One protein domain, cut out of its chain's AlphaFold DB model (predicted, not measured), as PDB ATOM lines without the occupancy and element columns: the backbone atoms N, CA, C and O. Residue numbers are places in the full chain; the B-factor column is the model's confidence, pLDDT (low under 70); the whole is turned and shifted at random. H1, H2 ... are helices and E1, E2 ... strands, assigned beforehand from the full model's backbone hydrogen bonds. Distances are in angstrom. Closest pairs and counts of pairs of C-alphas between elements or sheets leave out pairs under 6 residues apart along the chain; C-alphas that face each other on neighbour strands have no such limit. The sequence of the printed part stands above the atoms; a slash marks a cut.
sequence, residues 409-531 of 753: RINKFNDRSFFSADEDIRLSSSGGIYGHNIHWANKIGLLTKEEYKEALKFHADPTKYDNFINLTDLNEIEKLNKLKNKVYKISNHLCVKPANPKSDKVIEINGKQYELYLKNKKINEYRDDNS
ATOM      1  N   ARG A 409     -11.011  30.436 -64.883       92.00
ATOM      2  CA  ARG A 409     -10.460  29.214 -64.295       92.00
ATOM      3  C   ARG A 409     -10.453  28.078 -65.313       92.00
ATOM      4  O   ARG A 409     -11.506  27.641 -65.782       92.00
ATOM      5  N   ILE A 410      -9.273  27.520 -65.568       90.38
ATOM      6  CA  ILE A 410      -9.089  26.331 -66.404       90.38
ATOM      7  C   ILE A 410      -8.474  25.214 -65.566       90.38
ATOM      8  O   ILE A 410      -7.356  25.327 -65.069       90.38
ATOM      9  N   ASN A 411      -9.203  24.107 -65.425       89.50
ATOM     10  CA  ASN A 411      -8.716  22.926 -64.716       89.50
ATOM     11  C   ASN A 411      -7.609  22.229 -65.517       89.50
ATOM     12  O   ASN A 411      -7.732  22.084 -66.733       89.50
ATOM     13  N   LYS A 412      -6.565  21.746 -64.845       90.12
ATOM     14  CA  LYS A 412      -5.511  20.902 -65.430       90.12
ATOM     15  C   LYS A 412      -6.060  19.522 -65.804       90.12
ATOM     16  O   LYS A 412      -7.141  19.130 -65.359       90.12
ATOM     17  N   PHE A 413      -5.341  18.776 -66.642       88.88
ATOM     18  CA  PHE A 413      -5.745  17.408 -66.980       88.88
ATOM     19  C   PHE A 413      -5.578  16.480 -65.775       88.88
ATOM     20  O   PHE A 413      -4.461  16.301 -65.310       88.88
ATOM     21  N   ASN A 414      -6.667  15.880 -65.289       83.25
ATOM     22  CA  ASN A 414      -6.652  15.019 -64.095       83.25
ATOM     23  C   ASN A 414      -6.656  13.506 -64.417       83.25
ATOM     24  O   ASN A 414      -6.762  12.669 -63.525       83.25
ATOM     25  N   ASP A 415      -6.582  13.141 -65.698       84.56
ATOM     26  CA  ASP A 415      -6.607  11.746 -66.154       84.56
ATOM     27  C   ASP A 415      -5.214  11.113 -66.033       84.56
ATOM     28  O   ASP A 415      -4.449  11.065 -66.992       84.56
ATOM     29  N   ARG A 416      -4.869  10.644 -64.829       83.69
ATOM     30  CA  ARG A 416      -3.536  10.082 -64.544       83.69
ATOM     31  C   ARG A 416      -3.183   8.901 -65.447       83.69
ATOM     32  O   ARG A 416      -2.030   8.768 -65.835       83.69
ATOM     33  N   SER A 417      -4.166   8.062 -65.775       86.00
ATOM     34  CA  SER A 417      -3.980   6.906 -66.655       86.00
ATOM     35  C   SER A 417      -3.620   7.320 -68.075       86.00
ATOM     36  O   SER A 417      -2.715   6.753 -68.667       86.00
ATOM     37  N   PHE A 418      -4.287   8.332 -68.625       91.38
ATOM     38  CA  PHE A 418      -4.005   8.770 -69.990       91.38
ATOM     39  C   PHE A 418      -2.651   9.480 -70.122       91.38
ATOM     40  O   PHE A 418      -2.092   9.549 -71.215       91.38
ATOM     41  N   PHE A 419      -2.115  10.018 -69.027       91.75
ATOM     42  CA  PHE A 419      -0.823  10.703 -68.993       91.75
ATOM     43  C   PHE A 419       0.328   9.826 -68.471       91.75
ATOM     44  O   PHE A 419       1.446  10.327 -68.350       91.75
ATOM     45  N   SER A 420       0.090   8.544 -68.161       88.00
ATOM     46  CA  SER A 420       1.160   7.616 -67.786       88.00
ATOM     47  C   SER A 420       1.919   7.097 -69.014       88.00
ATOM     48  O   SER A 420       1.435   7.157 -70.147       88.00
ATOM     49  N   ALA A 421       3.130   6.582 -68.780       86.19
ATOM     50  CA  ALA A 421       3.950   5.959 -69.818       86.19
ATOM     51  C   ALA A 421       3.462   4.551 -70.206       86.19
ATOM     52  O   ALA A 421       3.833   4.051 -71.265       86.19
ATOM     53  N   ASP A 422       2.634   3.928 -69.364       85.06
ATOM     54  CA  ASP A 422       2.142   2.569 -69.571       85.06
ATOM     55  C   ASP A 422       1.157   2.533 -70.747       85.06
ATOM     56  O   ASP A 422       0.202   3.314 -70.810       85.06
ATOM     57  N   GLU A 423       1.402   1.637 -71.702       83.81
ATOM     58  CA  GLU A 423       0.579   1.448 -72.897       83.81
ATOM     59  C   GLU A 423       0.036   0.016 -72.912       83.81
ATOM     60  O   GLU A 423       0.804  -0.945 -72.934       83.81
ATOM     61  N   ASP A 424      -1.290  -0.129 -72.910       86.69
ATOM     62  CA  ASP A 424      -1.975  -1.423 -72.995       86.69
ATOM     63  C   ASP A 424      -3.250  -1.274 -73.830       86.69
ATOM     64  O   ASP A 424      -4.364  -1.124 -73.320       86.69
ATOM     65  N   ILE A 425      -3.066  -1.229 -75.149       89.19
ATOM     66  CA  ILE A 425      -4.143  -0.927 -76.091       89.19
ATOM     67  C   ILE A 425      -5.112  -2.101 -76.177       89.19
ATOM     68  O   ILE A 425      -4.808  -3.166 -76.718       89.19
ATOM     69  N   ARG A 426      -6.338  -1.859 -75.720       88.69
ATOM     70  CA  ARG A 426      -7.434  -2.828 -75.722       88.69
ATOM     71  C   ARG A 426      -8.621  -2.296 -76.510       88.69
ATOM     72  O   ARG A 426      -8.913  -1.100 -76.505       88.69
ATOM     73  N   LEU A 427      -9.339  -3.208 -77.160       89.19
ATOM     74  CA  LEU A 427     -10.553  -2.905 -77.912       89.19
ATOM     75  C   LEU A 427     -11.774  -3.440 -77.164       89.19
ATOM     76  O   LEU A 427     -11.789  -4.596 -76.748       89.19
ATOM     77  N   SER A 428     -12.813  -2.619 -77.013       87.06
ATOM     78  CA  SER A 428     -14.113  -3.117 -76.552       87.06
ATOM     79  C   SER A 428     -14.906  -3.749 -77.690       87.06
ATOM     80  O   SER A 428     -14.680  -3.464 -78.866       87.06
ATOM     81  N   SER A 429     -15.924  -4.534 -77.331       80.06
ATOM     82  CA  SER A 429     -16.897  -5.101 -78.277       80.06
ATOM     83  C   SER A 429     -17.595  -4.044 -79.142       80.06
ATOM     84  O   SER A 429     -18.026  -4.335 -80.250       80.06
ATOM     85  N   SER A 430     -17.676  -2.798 -78.661       78.31
ATOM     86  CA  SER A 430     -18.255  -1.661 -79.390       78.31
ATOM     87  C   SER A 430     -17.246  -0.874 -80.242       78.31
ATOM     88  O   SER A 430     -17.573   0.211 -80.732       78.31
ATOM     89  N   GLY A 431     -16.011  -1.375 -80.365       83.25
ATOM     90  CA  GLY A 431     -14.913  -0.729 -81.087       83.25
ATOM     91  C   GLY A 431     -14.282   0.456 -80.349       83.25
ATOM     92  O   GLY A 431     -13.573   1.239 -80.965       83.25
ATOM     93  N   GLY A 432     -14.543   0.643 -79.052       87.88
ATOM     94  CA  GLY A 432     -13.859   1.669 -78.252       87.88
ATOM     95  C   GLY A 432     -12.412   1.276 -77.959       87.88
ATOM     96  O   GLY A 432     -12.164   0.106 -77.675       87.88
ATOM     97  N   ILE A 433     -11.486   2.237 -78.013       90.00
ATOM     98  CA  ILE A 433     -10.076   2.025 -77.653       90.00
ATOM     99  C   ILE A 433      -9.872   2.400 -76.182       90.00
ATOM    100  O   ILE A 433     -10.362   3.441 -75.741       90.00
ATOM    101  N   TYR A 434      -9.163   1.551 -75.442       88.31
ATOM    102  CA  TYR A 434      -8.809   1.736 -74.035       88.31
ATOM    103  C   TYR A 434      -7.327   1.454 -73.809       88.31
ATOM    104  O   TYR A 434      -6.710   0.750 -74.604       88.31
ATOM    105  N   GLY A 435      -6.779   1.988 -72.713       87.25
ATOM    106  CA  GLY A 435      -5.376   1.801 -72.325       87.25
ATOM    107  C   GLY A 435      -4.365   2.429 -73.289       87.25
ATOM    108  O   GLY A 435      -3.165   2.189 -73.185       87.25
ATOM    109  N   HIS A 436      -4.844   3.270 -74.210       91.62
ATOM    110  CA  HIS A 436      -4.019   4.224 -74.933       91.62
ATOM    111  C   HIS A 436      -3.715   5.437 -74.048       91.62
ATOM    112  O   HIS A 436      -4.525   5.840 -73.212       91.62
ATOM    113  N   ASN A 437      -2.561   6.052 -74.282       94.06
ATOM    114  CA  ASN A 437      -2.093   7.215 -73.538       94.06
ATOM    115  C   ASN A 437      -1.739   8.377 -74.485       94.06
ATOM    116  O   ASN A 437      -1.810   8.277 -75.719       94.06
ATOM    117  N   ILE A 438      -1.366   9.513 -73.904       94.50
ATOM    118  CA  ILE A 438      -1.029  10.733 -74.637       94.50
ATOM    119  C   ILE A 438       0.226  10.570 -75.507       94.50
ATOM    120  O   ILE A 438       0.315  11.168 -76.584       94.50
ATOM    121  N   HIS A 439       1.177   9.737 -75.077       94.69
ATOM    122  CA  HIS A 439       2.402   9.443 -75.820       94.69
ATOM    123  C   HIS A 439       2.085   8.669 -77.100       94.69
ATOM    124  O   HIS A 439       2.535   9.054 -78.183       94.69
ATOM    125  N   TRP A 440       1.236   7.645 -76.995       93.25
ATOM    126  CA  TRP A 440       0.730   6.892 -78.135       93.25
ATOM    127  C   TRP A 440      -0.046   7.792 -79.098       93.25
ATOM    128  O   TRP A 440       0.234   7.800 -80.296       93.25
ATOM    129  N   ALA A 441      -0.955   8.628 -78.582       92.56
ATOM    130  CA  ALA A 441      -1.726   9.562 -79.403       92.56
ATOM    131  C   ALA A 441      -0.827  10.514 -80.217       92.56
ATOM    132  O   ALA A 441      -1.115  10.786 -81.385       92.56
ATOM    133  N   ASN A 442       0.277  10.993 -79.638       94.44
ATOM    134  CA  ASN A 442       1.284  11.778 -80.353       94.44
ATOM    135  C   ASN A 442       2.052  10.931 -81.388       94.44
ATOM    136  O   ASN A 442       2.212  11.361 -82.528       94.44
ATOM    137  N   LYS A 443       2.462   9.702 -81.036       92.06
ATOM    138  CA  LYS A 443       3.174   8.772 -81.936       92.06
ATOM    139  C   LYS A 443       2.387   8.484 -83.215       92.06
ATOM    140  O   LYS A 443       2.960   8.496 -84.300       92.06
ATOM    141  N   ILE A 444       1.075   8.283 -83.103       90.25
ATOM    142  CA  ILE A 444       0.195   8.057 -84.258       90.25
ATOM    143  C   ILE A 444      -0.313   9.364 -84.895       90.25
ATOM    144  O   ILE A 444      -1.203   9.343 -85.747       90.25
ATOM    145  N   GLY A 445       0.196  10.526 -84.473       89.56
ATOM    146  CA  GLY A 445      -0.108  11.841 -85.046       89.56
ATOM    147  C   GLY A 445      -1.541  12.328 -84.820       89.56
ATOM    148  O   GLY A 445      -2.117  12.968 -85.700       89.56
ATOM    149  N   LEU A 446      -2.201  11.932 -83.724       90.50
ATOM    150  CA  LEU A 446      -3.478  12.538 -83.302       90.50
ATOM    151  C   LEU A 446      -3.274  13.898 -82.623       90.50
ATOM    152  O   LEU A 446      -4.190  14.716 -82.628       90.50
ATOM    153  N   LEU A 447      -2.082  14.137 -82.076       92.75
ATOM    154  CA  LEU A 447      -1.638  15.417 -81.529       92.75
ATOM    155  C   LEU A 447      -0.408  15.897 -82.305       92.75
ATOM    156  O   LEU A 447       0.407  15.074 -82.725       92.75
ATOM    157  N   THR A 448      -0.270  17.209 -82.501       92.94
ATOM    158  CA  THR A 448       0.995  17.780 -82.990       92.94
ATOM    159  C   THR A 448       2.050  17.778 -81.882       92.94
ATOM    160  O   THR A 448       1.735  17.643 -80.696       92.94
ATOM    161  N   LYS A 449       3.324  17.976 -82.248       93.69
ATOM    162  CA  LYS A 449       4.426  18.049 -81.274       93.69
ATOM    163  C   LYS A 449       4.220  19.180 -80.263       93.69
ATOM    164  O   LYS A 449       4.570  19.031 -79.094       93.69
ATOM    165  N   GLU A 450       3.664  20.301 -80.710       93.56
ATOM    166  CA  GLU A 450       3.359  21.474 -79.894       93.56
ATOM    167  C   GLU A 450       2.195  21.184 -78.943       93.56
ATOM    168  O   GLU A 450       2.337  21.389 -77.740       93.56
ATOM    169  N   GLU A 451       1.088  20.637 -79.462       94.25
ATOM    170  CA  GLU A 451      -0.084  20.248 -78.665       94.25
ATOM    171  C   GLU A 451       0.285  19.234 -77.576       94.25
ATOM    172  O   GLU A 451      -0.139  19.365 -76.430       94.25
ATOM    173  N   TYR A 452       1.111  18.243 -77.917       95.44
ATOM    174  CA  TYR A 452       1.611  17.241 -76.981       95.44
ATOM    175  C   TYR A 452       2.433  17.869 -75.846       95.44
ATOM    176  O   TYR A 452       2.160  17.617 -74.672       95.44
ATOM    177  N   LYS A 453       3.409  18.727 -76.174       94.88
ATOM    178  CA  LYS A 453       4.231  19.421 -75.167       94.88
ATOM    179  C   LYS A 453       3.386  20.311 -74.257       94.88
ATOM    180  O   LYS A 453       3.595  20.333 -73.045       94.88
ATOM    181  N   GLU A 454       2.436  21.038 -74.834       94.12
ATOM    182  CA  GLU A 454       1.536  21.922 -74.096       94.12
ATOM    183  C   GLU A 454       0.597  21.132 -73.175       94.12
ATOM    184  O   GLU A 454       0.418  21.504 -72.016       94.12
ATOM    185  N   ALA A 455       0.080  19.990 -73.637       93.81
ATOM    186  CA  ALA A 455      -0.759  19.116 -72.828       93.81
ATOM    187  C   ALA A 455       0.003  18.521 -71.636       93.81
ATOM    188  O   ALA A 455      -0.529  18.520 -70.526       93.81
ATOM    189  N   LEU A 456       1.254  18.085 -71.830       92.25
ATOM    190  CA  LEU A 456       2.110  17.596 -70.742       92.25
ATOM    191  C   LEU A 456       2.408  18.682 -69.702       92.25
ATOM    192  O   LEU A 456       2.312  18.425 -68.504       92.25
ATOM    193  N   LYS A 457       2.714  19.910 -70.143       91.06
ATOM    194  CA  LYS A 457       2.916  21.057 -69.240       91.06
ATOM    195  C   LYS A 457       1.666  21.351 -68.401       91.06
ATOM    196  O   LYS A 457       1.776  21.855 -67.286       91.06
ATOM    197  N   PHE A 458       0.488  21.047 -68.944       89.38
ATOM    198  CA  PHE A 458      -0.809  21.316 -68.331       89.38
ATOM    199  C   PHE A 458      -1.451  20.097 -67.638       89.38
ATOM    200  O   PHE A 458      -2.640  20.110 -67.296       89.38
ATOM    201  N   HIS A 459      -0.677  19.036 -67.414       89.12
ATOM    202  CA  HIS A 459      -1.096  17.885 -66.622       89.12
ATOM    203  C   HIS A 459      -1.159  18.236 -65.125       89.12
ATOM    204  O   HIS A 459      -0.355  19.023 -64.618       89.12
ATOM    205  N   ALA A 460      -2.158  17.703 -64.418       86.69
ATOM    206  CA  ALA A 460      -2.326  17.921 -62.987       86.69
ATOM    207  C   ALA A 460      -1.200  17.236 -62.205       86.69
ATOM    208  O   ALA A 460      -0.861  16.082 -62.455       86.69
ATOM    209  N   ASP A 461      -0.648  17.951 -61.227       80.50
ATOM    210  CA  ASP A 461       0.304  17.380 -60.286       80.50
ATOM    211  C   ASP A 461      -0.491  16.847 -59.088       80.50
ATOM    212  O   ASP A 461      -1.062  17.644 -58.340       80.50
ATOM    213  N   PRO A 462      -0.552  15.522 -58.887       73.56
ATOM    214  CA  PRO A 462      -1.349  14.933 -57.822       73.56
ATOM    215  C   PRO A 462      -0.861  15.298 -56.415       73.56
ATOM    216  O   PRO A 462      -1.601  15.078 -55.458       73.56
ATOM    217  N   THR A 463       0.354  15.842 -56.281       77.00
ATOM    218  CA  THR A 463       0.906  16.318 -55.006       77.00
ATOM    219  C   THR A 463       0.495  17.753 -54.669       77.00
ATOM    220  O   THR A 463       0.662  18.190 -53.532       77.00
ATOM    221  N   LYS A 464      -0.075  18.490 -55.632       78.31
ATOM    222  CA  LYS A 464      -0.513  19.877 -55.454       78.31
ATOM    223  C   LYS A 464      -2.022  19.951 -55.268       78.31
ATOM    224  O   LYS A 464      -2.792  19.269 -55.937       78.31
ATOM    225  N   TYR A 465      -2.441  20.841 -54.372       65.56
ATOM    226  CA  TYR A 465      -3.856  21.101 -54.119       65.56
ATOM    227  C   TYR A 465      -4.521  21.836 -55.304       65.56
ATOM    228  O   TYR A 465      -5.672  21.563 -55.649       65.56
ATOM    229  N   ASP A 466      -3.766  22.698 -55.997       71.69
ATOM    230  CA  ASP A 466      -4.278  23.534 -57.086       71.69
ATOM    231  C   ASP A 466      -4.156  22.864 -58.467       71.69
ATOM    232  O   ASP A 466      -3.183  23.014 -59.224       71.69
ATOM    233  N   ASN A 467      -5.224  22.149 -58.824       86.00
ATOM    234  CA  ASN A 467      -5.409  21.502 -60.126       86.00
ATOM    235  C   ASN A 467      -6.071  22.411 -61.171       86.00
ATOM    236  O   ASN A 467      -6.775  21.941 -62.062       86.00
ATOM    237  N   PHE A 468      -5.839  23.718 -61.084       89.81
ATOM    238  CA  PHE A 468      -6.325  24.704 -62.043       89.81
ATOM    239  C   PHE A 468      -5.291  25.809 -62.263       89.81
ATOM    240  O   PHE A 468      -4.297  25.902 -61.541       89.81
ATOM    241  N   ILE A 469      -5.517  26.617 -63.292       90.69
ATOM    242  CA  ILE A 469      -4.865  27.909 -63.497       90.69
ATOM    243  C   ILE A 469      -5.939  28.966 -63.745       90.69
ATOM    244  O   ILE A 469      -7.020  28.649 -64.245       90.69
ATOM    245  N   ASN A 470      -5.617  30.210 -63.420       92.31
ATOM    246  CA  ASN A 470      -6.418  31.372 -63.767       92.31
ATOM    247  C   ASN A 470      -5.711  32.098 -64.913       92.31
ATOM    248  O   ASN A 470      -4.520  32.392 -64.812       92.31
ATOM    249  N   LEU A 471      -6.427  32.344 -66.007       93.88
ATOM    250  CA  LEU A 471      -5.916  33.068 -67.171       93.88
ATOM    251  C   LEU A 471      -6.765  34.307 -67.438       93.88
ATOM    252  O   LEU A 471      -7.960  34.309 -67.154       93.88
ATOM    253  N   THR A 472      -6.154  35.335 -68.022       93.69
ATOM    254  CA  THR A 472      -6.836  36.587 -68.399       93.69
ATOM    255  C   THR A 472      -6.791  36.850 -69.907       93.69
ATOM    256  O   THR A 472      -7.658  37.544 -70.427       93.69
ATOM    257  N   ASP A 473      -5.827  36.268 -70.632       91.50
ATOM    258  CA  ASP A 473      -5.694  36.434 -72.081       91.50
ATOM    259  C   ASP A 473      -6.668  35.526 -72.849       91.50
ATOM    260  O   ASP A 473      -6.603  34.295 -72.776       91.50
ATOM    261  N   LEU A 474      -7.577  36.136 -73.614       86.69
ATOM    262  CA  LEU A 474      -8.627  35.417 -74.336       86.69
ATOM    263  C   LEU A 474      -8.065  34.435 -75.379       86.69
ATOM    264  O   LEU A 474      -8.617  33.344 -75.548       86.69
ATOM    265  N   ASN A 475      -6.969  34.786 -76.057       86.56
ATOM    266  CA  ASN A 475      -6.377  33.941 -77.095       86.56
ATOM    267  C   ASN A 475      -5.739  32.685 -76.492       86.56
ATOM    268  O   ASN A 475      -5.946  31.580 -77.003       86.56
ATOM    269  N   GLU A 476      -5.013  32.834 -75.386       90.44
ATOM    270  CA  GLU A 476      -4.442  31.733 -74.615       90.44
ATOM    271  C   GLU A 476      -5.546  30.816 -74.071       90.44
ATOM    272  O   GLU A 476      -5.485  29.595 -74.243       90.44
ATOM    273  N   ILE A 477      -6.612  31.395 -73.508       90.38
ATOM    274  CA  ILE A 477      -7.772  30.646 -73.007       90.38
ATOM    275  C   ILE A 477      -8.443  29.843 -74.129       90.38
ATOM    276  O   ILE A 477      -8.773  28.666 -73.946       90.38
ATOM    277  N   GLU A 478      -8.675  30.444 -75.299       86.06
ATOM    278  CA  GLU A 478      -9.279  29.740 -76.432       86.06
ATOM    279  C   GLU A 478      -8.370  28.630 -76.967       86.06
ATOM    280  O   GLU A 478      -8.855  27.534 -77.274       86.06
ATOM    281  N   LYS A 479      -7.062  28.887 -77.063       88.25
ATOM    282  CA  LYS A 479      -6.070  27.892 -77.481       88.25
ATOM    283  C   LYS A 479      -6.074  26.691 -76.534       88.25
ATOM    284  O   LYS A 479      -6.200  25.552 -76.990       88.25
ATOM    285  N   LEU A 480      -6.035  26.934 -75.226       90.56
ATOM    286  CA  LEU A 480      -6.015  25.874 -74.224       90.56
ATOM    287  C   LEU A 480      -7.339  25.101 -74.173       90.56
ATOM    288  O   LEU A 480      -7.334  23.875 -74.088       90.56
ATOM    289  N   ASN A 481      -8.484  25.772 -74.317       88.00
ATOM    290  CA  ASN A 481      -9.783  25.098 -74.410       88.00
ATOM    291  C   ASN A 481      -9.900  24.197 -75.651       88.00
ATOM    292  O   ASN A 481     -10.476  23.108 -75.563       88.00
ATOM    293  N   LYS A 482      -9.344  24.616 -76.798       86.19
ATOM    294  CA  LYS A 482      -9.267  23.782 -78.011       86.19
ATOM    295  C   LYS A 482      -8.407  22.543 -77.765       86.19
ATOM    296  O   LYS A 482      -8.859  21.433 -78.052       86.19
ATOM    297  N   LEU A 483      -7.234  22.712 -77.153       90.94
ATOM    298  CA  LEU A 483      -6.364  21.598 -76.775       90.94
ATOM    299  C   LEU A 483      -7.068  20.633 -75.808       90.94
ATOM    300  O   LEU A 483      -7.080  19.426 -76.042       90.94
ATOM    301  N   LYS A 484      -7.734  21.156 -74.772       89.81
ATOM    302  CA  LYS A 484      -8.502  20.347 -73.815       89.81
ATOM    303  C   LYS A 484      -9.620  19.561 -74.482       89.81
ATOM    304  O   LYS A 484      -9.769  18.377 -74.196       89.81
ATOM    305  N   ASN A 485     -10.373  20.179 -75.396       87.44
ATOM    306  CA  ASN A 485     -11.405  19.480 -76.167       87.44
ATOM    307  C   ASN A 485     -10.828  18.298 -76.942       87.44
ATOM    308  O   ASN A 485     -11.394  17.204 -76.919       87.44
ATOM    309  N   LYS A 486      -9.703  18.525 -77.621       89.00
ATOM    310  CA  LYS A 486      -9.039  17.520 -78.444       89.00
ATOM    311  C   LYS A 486      -8.520  16.361 -77.593       89.00
ATOM    312  O   LYS A 486      -8.876  15.215 -77.855       89.00
ATOM    313  N   VAL A 487      -7.777  16.658 -76.528       91.75
ATOM    314  CA  VAL A 487      -7.256  15.656 -75.582       91.75
ATOM    315  C   VAL A 487      -8.393  14.871 -74.924       91.75
ATOM    316  O   VAL A 487      -8.336  13.645 -74.885       91.75
ATOM    317  N   TYR A 488      -9.466  15.538 -74.485       90.00
ATOM    318  CA  TYR A 488     -10.627  14.868 -73.892       90.00
ATOM    319  C   TYR A 488     -11.287  13.889 -74.868       90.00
ATOM    320  O   TYR A 488     -11.576  12.752 -74.493       90.00
ATOM    321  N   LYS A 489     -11.502  14.306 -76.125       88.62
ATOM    322  CA  LYS A 489     -12.071  13.447 -77.174       88.62
ATOM    323  C   LYS A 489     -11.169  12.247 -77.472       88.62
ATOM    324  O   LYS A 489     -11.686  11.146 -77.627       88.62
ATOM    325  N   ILE A 490      -9.851  12.442 -77.513       90.56
ATOM    326  CA  ILE A 490      -8.888  11.350 -77.713       90.56
ATOM    327  C   ILE A 490      -8.924  10.373 -76.532       90.56
ATOM    328  O   ILE A 490      -9.039   9.175 -76.763       90.56
ATOM    329  N   SER A 491      -8.884  10.856 -75.287       90.81
ATOM    330  CA  SER A 491      -8.923   9.998 -74.090       90.81
ATOM    331  C   SER A 491     -10.249   9.220 -73.988       90.81
ATOM    332  O   SER A 491     -10.241   8.008 -73.794       90.81
ATOM    333  N   ASN A 492     -11.396   9.875 -74.207       88.25
ATOM    334  CA  ASN A 492     -12.701   9.315 -73.824       88.25
ATOM    335  C   ASN A 492     -13.559   8.796 -74.987       88.25
ATOM    336  O   ASN A 492     -14.545   8.084 -74.761       88.25
ATOM    337  N   HIS A 493     -13.297   9.221 -76.225       89.38
ATOM    338  CA  HIS A 493     -14.224   9.044 -77.354       89.38
ATOM    339  C   HIS A 493     -13.565   8.499 -78.626       89.38
ATOM    340  O   HIS A 493     -14.196   8.518 -79.687       89.38
ATOM    341  N   LEU A 494     -12.335   7.994 -78.524       91.25
ATOM    342  CA  LEU A 494     -11.626   7.360 -79.627       91.25
ATOM    343  C   LEU A 494     -12.110   5.921 -79.847       91.25
ATOM    344  O   LEU A 494     -12.247   5.131 -78.912       91.25
ATOM    345  N   CYS A 495     -12.418   5.593 -81.098       90.06
ATOM    346  CA  CYS A 495     -12.946   4.298 -81.506       90.06
ATOM    347  C   CYS A 495     -12.321   3.846 -82.835       90.06
ATOM    348  O   CYS A 495     -11.753   4.646 -83.583       90.06
ATOM    349  N   VAL A 496     -12.465   2.557 -83.130       90.12
ATOM    350  CA  VAL A 496     -12.021   1.890 -84.353       90.12
ATOM    351  C   VAL A 496     -13.172   1.206 -85.072       90.12
ATOM    352  O   VAL A 496     -14.137   0.745 -84.460       90.12
ATOM    353  N   LYS A 497     -13.038   1.105 -86.391       87.06
ATOM    354  CA  LYS A 497     -13.794   0.187 -87.254       87.06
ATOM    355  C   LYS A 497     -12.813  -0.507 -88.211       87.06
ATOM    356  O   LYS A 497     -11.743   0.059 -88.448       87.06
ATOM    357  N   PRO A 498     -13.122  -1.701 -88.745       86.50
ATOM    358  CA  PRO A 498     -12.247  -2.377 -89.703       86.50
ATOM    359  C   PRO A 498     -11.861  -1.451 -90.862       86.50
ATOM    360  O   PRO A 498     -12.717  -0.749 -91.410       86.50
ATOM    361  N   ALA A 499     -10.569  -1.409 -91.196       84.81
ATOM    362  CA  ALA A 499     -10.082  -0.572 -92.286       84.81
ATOM    363  C   ALA A 499     -10.558  -1.106 -93.645       84.81
ATOM    364  O   ALA A 499     -10.691  -2.309 -93.857       84.81
ATOM    365  N   ASN A 500     -10.790  -0.191 -94.580       82.94
ATOM    366  CA  ASN A 500     -11.077  -0.488 -95.977       82.94
ATOM    367  C   ASN A 500     -10.182   0.382 -96.886       82.94
ATOM    368  O   ASN A 500      -9.554   1.324 -96.402       82.94
ATOM    369  N   PRO A 501     -10.132   0.135 -98.210       77.44
ATOM    370  CA  PRO A 501      -9.254   0.883 -99.119       77.44
ATOM    371  C   PRO A 501      -9.489   2.405 -99.180       77.44
ATOM    372  O   PRO A 501      -8.693   3.121 -99.779       77.44
ATOM    373  N   LYS A 502     -10.592   2.914 -98.612       74.38
ATOM    374  CA  LYS A 502     -10.940   4.345 -98.557       74.38
ATOM    375  C   LYS A 502     -10.775   4.951 -97.158       74.38
ATOM    376  O   LYS A 502     -11.170   6.098 -96.954       74.38
ATOM    377  N   SER A 503     -10.259   4.190 -96.196       76.25
ATOM    378  CA  SER A 503     -10.065   4.641 -94.820       76.25
ATOM    379  C   SER A 503      -9.005   5.743 -94.741       76.25
ATOM    380  O   SER A 503      -7.915   5.593 -95.279       76.25
ATOM    381  N   ASP A 504      -9.323   6.856 -94.068       70.31
ATOM    382  CA  ASP A 504      -8.459   8.052 -94.027       70.31
ATOM    383  C   ASP A 504      -7.232   7.837 -93.120       70.31
ATOM    384  O   ASP A 504      -6.092   7.972 -93.556       70.31
ATOM    385  N   LYS A 505      -7.454   7.461 -91.851       78.81
ATOM    386  CA  LYS A 505      -6.383   7.226 -90.870       78.81
ATOM    387  C   LYS A 505      -6.411   5.786 -90.371       78.81
ATOM    388  O   LYS A 505      -7.187   5.458 -89.471       78.81
ATOM    389  N   VAL A 506      -5.570   4.950 -90.979       85.19
ATOM    390  CA  VAL A 506      -5.436   3.525 -90.655       85.19
ATOM    391  C   VAL A 506      -4.316   3.319 -89.642       85.19
ATOM    392  O   VAL A 506      -3.229   3.875 -89.787       85.19
ATOM    393  N   ILE A 507      -4.592   2.523 -88.616       87.62
ATOM    394  CA  ILE A 507      -3.609   2.059 -87.640       87.62
ATOM    395  C   ILE A 507      -3.650   0.540 -87.551       87.62
ATOM    396  O   ILE A 507      -4.667  -0.087 -87.854       87.62
ATOM    397  N   GLU A 508      -2.553  -0.043 -87.094       87.38
ATOM    398  CA  GLU A 508      -2.474  -1.465 -86.800       87.38
ATOM    399  C   GLU A 508      -2.582  -1.682 -85.290       87.38
ATOM    400  O   GLU A 508      -1.838  -1.082 -84.514       87.38
ATOM    401  N   ILE A 509      -3.533  -2.518 -84.873       84.38
ATOM    402  CA  ILE A 509      -3.680  -2.968 -83.485       84.38
ATOM    403  C   ILE A 509      -3.737  -4.493 -83.516       84.38
ATOM    404  O   ILE A 509      -4.627  -5.065 -84.149       84.38
ATOM    405  N   ASN A 510      -2.801  -5.151 -82.829       83.56
ATOM    406  CA  ASN A 510      -2.712  -6.615 -82.734       83.56
ATOM    407  C   ASN A 510      -2.736  -7.319 -84.110       83.56
ATOM    408  O   ASN A 510      -3.483  -8.278 -84.305       83.56
ATOM    409  N   GLY A 511      -1.976  -6.807 -85.089       81.38
ATOM    410  CA  GLY A 511      -1.873  -7.390 -86.435       81.38
ATOM    411  C   GLY A 511      -3.056  -7.112 -87.371       81.38
ATOM    412  O   GLY A 511      -3.092  -7.630 -88.485       81.38
ATOM    413  N   LYS A 512      -4.055  -6.325 -86.942       86.75
ATOM    414  CA  LYS A 512      -5.242  -5.982 -87.744       86.75
ATOM    415  C   LYS A 512      -5.310  -4.485 -88.026       86.75
ATOM    416  O   LYS A 512      -5.033  -3.668 -87.149       86.75
ATOM    417  N   GLN A 513      -5.727  -4.138 -89.241       89.81
ATOM    418  CA  GLN A 513      -5.862  -2.751 -89.680       89.81
ATOM    419  C   GLN A 513      -7.238  -2.173 -89.339       89.81
ATOM    420  O   GLN A 513      -8.281  -2.739 -89.682       89.81
ATOM    421  N   TYR A 514      -7.235  -1.001 -88.709       89.88
ATOM    422  CA  TYR A 514      -8.435  -0.289 -88.287       89.88
ATOM    423  C   TYR A 514      -8.401   1.180 -88.695       89.88
ATOM    424  O   TYR A 514      -7.365   1.834 -88.612       89.88
ATOM    425  N   GLU A 515      -9.556   1.725 -89.068       89.00
ATOM    426  CA  GLU A 515      -9.757   3.160 -89.247       89.00
ATOM    427  C   GLU A 515     -10.185   3.806 -87.927       89.00
ATOM    428  O   GLU A 515     -11.155   3.372 -87.295       89.00
ATOM    429  N   LEU A 516      -9.490   4.877 -87.543       90.19
ATOM    430  CA  LEU A 516      -9.825   5.669 -86.362       90.19
ATOM    431  C   LEU A 516     -10.978   6.636 -86.620       90.19
ATOM    432  O   LEU A 516     -10.993   7.370 -87.610       90.19
ATOM    433  N   TYR A 517     -11.888   6.727 -85.658       88.75
ATOM    434  CA  TYR A 517     -12.920   7.756 -85.627       88.75
ATOM    435  C   TYR A 517     -13.198   8.223 -84.191       88.75
ATOM    436  O   TYR A 517     -12.910   7.530 -83.215       88.75
ATOM    437  N   LEU A 518     -13.762   9.421 -84.058       88.12
ATOM    438  CA  LEU A 518     -14.206  10.002 -82.796       88.12
ATOM    439  C   LEU A 518     -15.729   9.942 -82.704       88.12
ATOM    440  O   LEU A 518     -16.438  10.329 -83.636       88.12
ATOM    441  N   LYS A 519     -16.248   9.518 -81.551       86.12
ATOM    442  CA  LYS A 519     -17.661   9.736 -81.223       86.12
ATOM    443  C   LYS A 519     -17.844  11.204 -80.853       86.12
ATOM    444  O   LYS A 519     -17.257  11.682 -79.883       86.12
ATOM    445  N   ASN A 520     -18.676  11.923 -81.601       80.69
ATOM    446  CA  ASN A 520     -18.894  13.359 -81.408       80.69
ATOM    447  C   ASN A 520     -19.813  13.659 -80.210       80.69
ATOM    448  O   ASN A 520     -20.895  14.222 -80.356       80.69
ATOM    449  N   LYS A 521     -19.429  13.206 -79.016       79.88
ATOM    450  CA  LYS A 521     -20.203  13.400 -77.789       79.88
ATOM    451  C   LYS A 521     -19.914  14.758 -77.159       79.88
ATOM    452  O   LYS A 521     -18.839  15.335 -77.323       79.88
ATOM    453  N   LYS A 522     -20.902  15.248 -76.408       71.06
ATOM    454  CA  LYS A 522     -20.757  16.449 -75.592       71.06
ATOM    455  C   LYS A 522     -19.684  16.224 -74.525       71.06
ATOM    456  O   LYS A 522     -19.682  15.202 -73.844       71.06
ATOM    457  N   ILE A 523     -18.803  17.206 -74.386       75.00
ATOM    458  CA  ILE A 523     -17.744  17.215 -73.382       75.00
ATOM    459  C   ILE A 523     -18.370  17.563 -72.031       75.00
ATOM    460  O   ILE A 523     -19.017  18.603 -71.898       75.00
ATOM    461  N   ASN A 524     -18.182  16.691 -71.043       68.50
ATOM    462  CA  ASN A 524     -18.712  16.854 -69.690       68.50
ATOM    463  C   ASN A 524     -17.594  17.272 -68.730       68.50
ATOM    464  O   ASN A 524     -17.229  16.535 -67.819       68.50
ATOM    465  N   GLU A 525     -17.029  18.453 -68.962       73.00
ATOM    466  CA  GLU A 525     -15.995  19.043 -68.114       73.00
ATOM    467  C   GLU A 525     -16.517  20.348 -67.506       73.00
ATOM    468  O   GLU A 525     -17.182  21.125 -68.192       73.00
ATOM    469  N   TYR A 526     -16.220  20.599 -66.227       73.62
ATOM    470  CA  TYR A 526     -16.490  21.904 -65.629       73.62
ATOM    471  C   TYR A 526     -15.618  22.966 -66.298       73.62
ATOM    472  O   TYR A 526     -14.389  22.847 -66.308       73.62
ATOM    473  N   ARG A 527     -16.258  24.017 -66.808       79.94
ATOM    474  CA  ARG A 527     -15.601  25.182 -67.394       79.94
ATOM    475  C   ARG A 527     -16.191  26.443 -66.815       79.94
ATOM    476  O   ARG A 527     -17.399  26.524 -66.596       79.94
ATOM    477  N   ASP A 528     -15.328  27.423 -66.590       83.38
ATOM    478  CA  ASP A 528     -15.768  28.767 -66.250       83.38
ATOM    479  C   ASP A 528     -16.264  29.502 -67.506       83.38
ATOM    480  O   ASP A 528     -15.643  30.427 -68.034       83.38
ATOM    481  N   ASP A 529     -17.395  29.020 -68.025       83.19
ATOM    482  CA  ASP A 529     -17.999  29.512 -69.261       83.19
ATOM    483  C   ASP A 529     -18.513  30.951 -69.112       83.19
ATOM    484  O   ASP A 529     -18.575  31.678 -70.101       83.19
ATOM    485  N   ASN A 530     -18.862  31.382 -67.893       90.12
ATOM    486  CA  ASN A 530     -19.371  32.729 -67.639       90.12
ATOM    487  C   ASN A 530     -18.261  33.774 -67.774       90.12
ATOM    488  O   ASN A 530     -18.425  34.720 -68.542       90.12
ATOM    489  N   SER A 531     -17.128  33.587 -67.089       91.88
ATOM    490  CA  SER A 531     -15.988  34.507 -67.180       91.88
ATOM    491  C   SER A 531     -15.431  34.551 -68.605       91.88
ATOM    492  O   SER A 531     -15.219  35.629 -69.155       91.88
TER     493      SER A 531
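AT A GLANCE: This is residues 409 to 531 of the 753 residues of the protein "Methyltransferase small domain protein" of Leptospira interrogans str. UI 12758 (UniProt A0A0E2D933). One long helix, H3, runs most of the way between a small two-stranded sheet near its first end and a strongly twisted three-stranded sheet at its last, and a short helical hairpin, H1 and H2, packs crosswise on one side of it. Residues 412 to 437, a long stretch with no named element, link the small sheet to the hairpin, and the last stretch, residues 520 to 531, heads back toward the first printed residue. The printed part has 123 residues, with three named helices and five named strands in the order E1 H1 H2 E2 H3 E3 E4 E5; the sheets, E1 - E2 and E3 - E5 - E4, are antiparallel. The class is mixed, helices and strands, with under half of the residues in named elements. The whole is compact, with a radius of gyration of the C-alphas of 15.7 A, yet elongated, spanning 47 by 29 by 26 A.

HOW THE PARTS SIT: E1, residues 409 to 411, is the antiparallel neighbour of E2, residues 468 to 471, with N 410 and O 469 2.8 A apart, within hydrogen-bond range. H1, residues 438 to 443, and H2, residues 449 to 457, form a helical hairpin: they touch, closest at the C-alphas of Asn 442 and Tyr 452, 6.4 A, at a shallow tilt of 16 degrees, opposite ways. H3, residues 474 to 493, touches H2 with residues 483 to 487 alone, closest at the C-alphas of Leu 483 and Glu 451, 6.7 A, about perpendicular at 88 degrees. H3 and H1 only just touch, with 3 pairs of C-alphas within 8 A, about perpendicular at 87 degrees; the closest C-alphas are those of Ile 490 and Ala 441, 7.6 A. In H1, H2 and H3 every O i to N i+4 pair is within hydrogen-bond range. E5, residues 512 to 519, is an inner strand between the edge strands E3, residues 494 to 498, and E4, residues 506 to 509. N 495 and O 517 are 2.9 A apart across E3 and E5; N 507 and O 514 are 2.9 A apart across the hairpin E4 and E5. H3 only grazes this sheet, with its residues 488 to 493.

IN THESE COORDINATES: E1 begins at C-alpha 409, (-10.460, 29.214, -64.295). H1 is 8.6 A long, H2 12.5 A and E2 9.8 A. H3 runs 27.1 A from C-alpha 474 at (-8.627, 35.417, -74.336). E3 is 14.0 A long and E4 9.8 A; E5 runs 21.1 A to C-alpha 519 at (-17.661, 9.736, -81.223).

THE WHOLE: The C-alphas farthest apart, those of Tyr 465 and Pro 501, are 49.6 A apart. The printed part has no cut, and the link from E1 to H1 is long. Mean pLDDT of the printed part is 86.9; residues 465 and 524 are under 70.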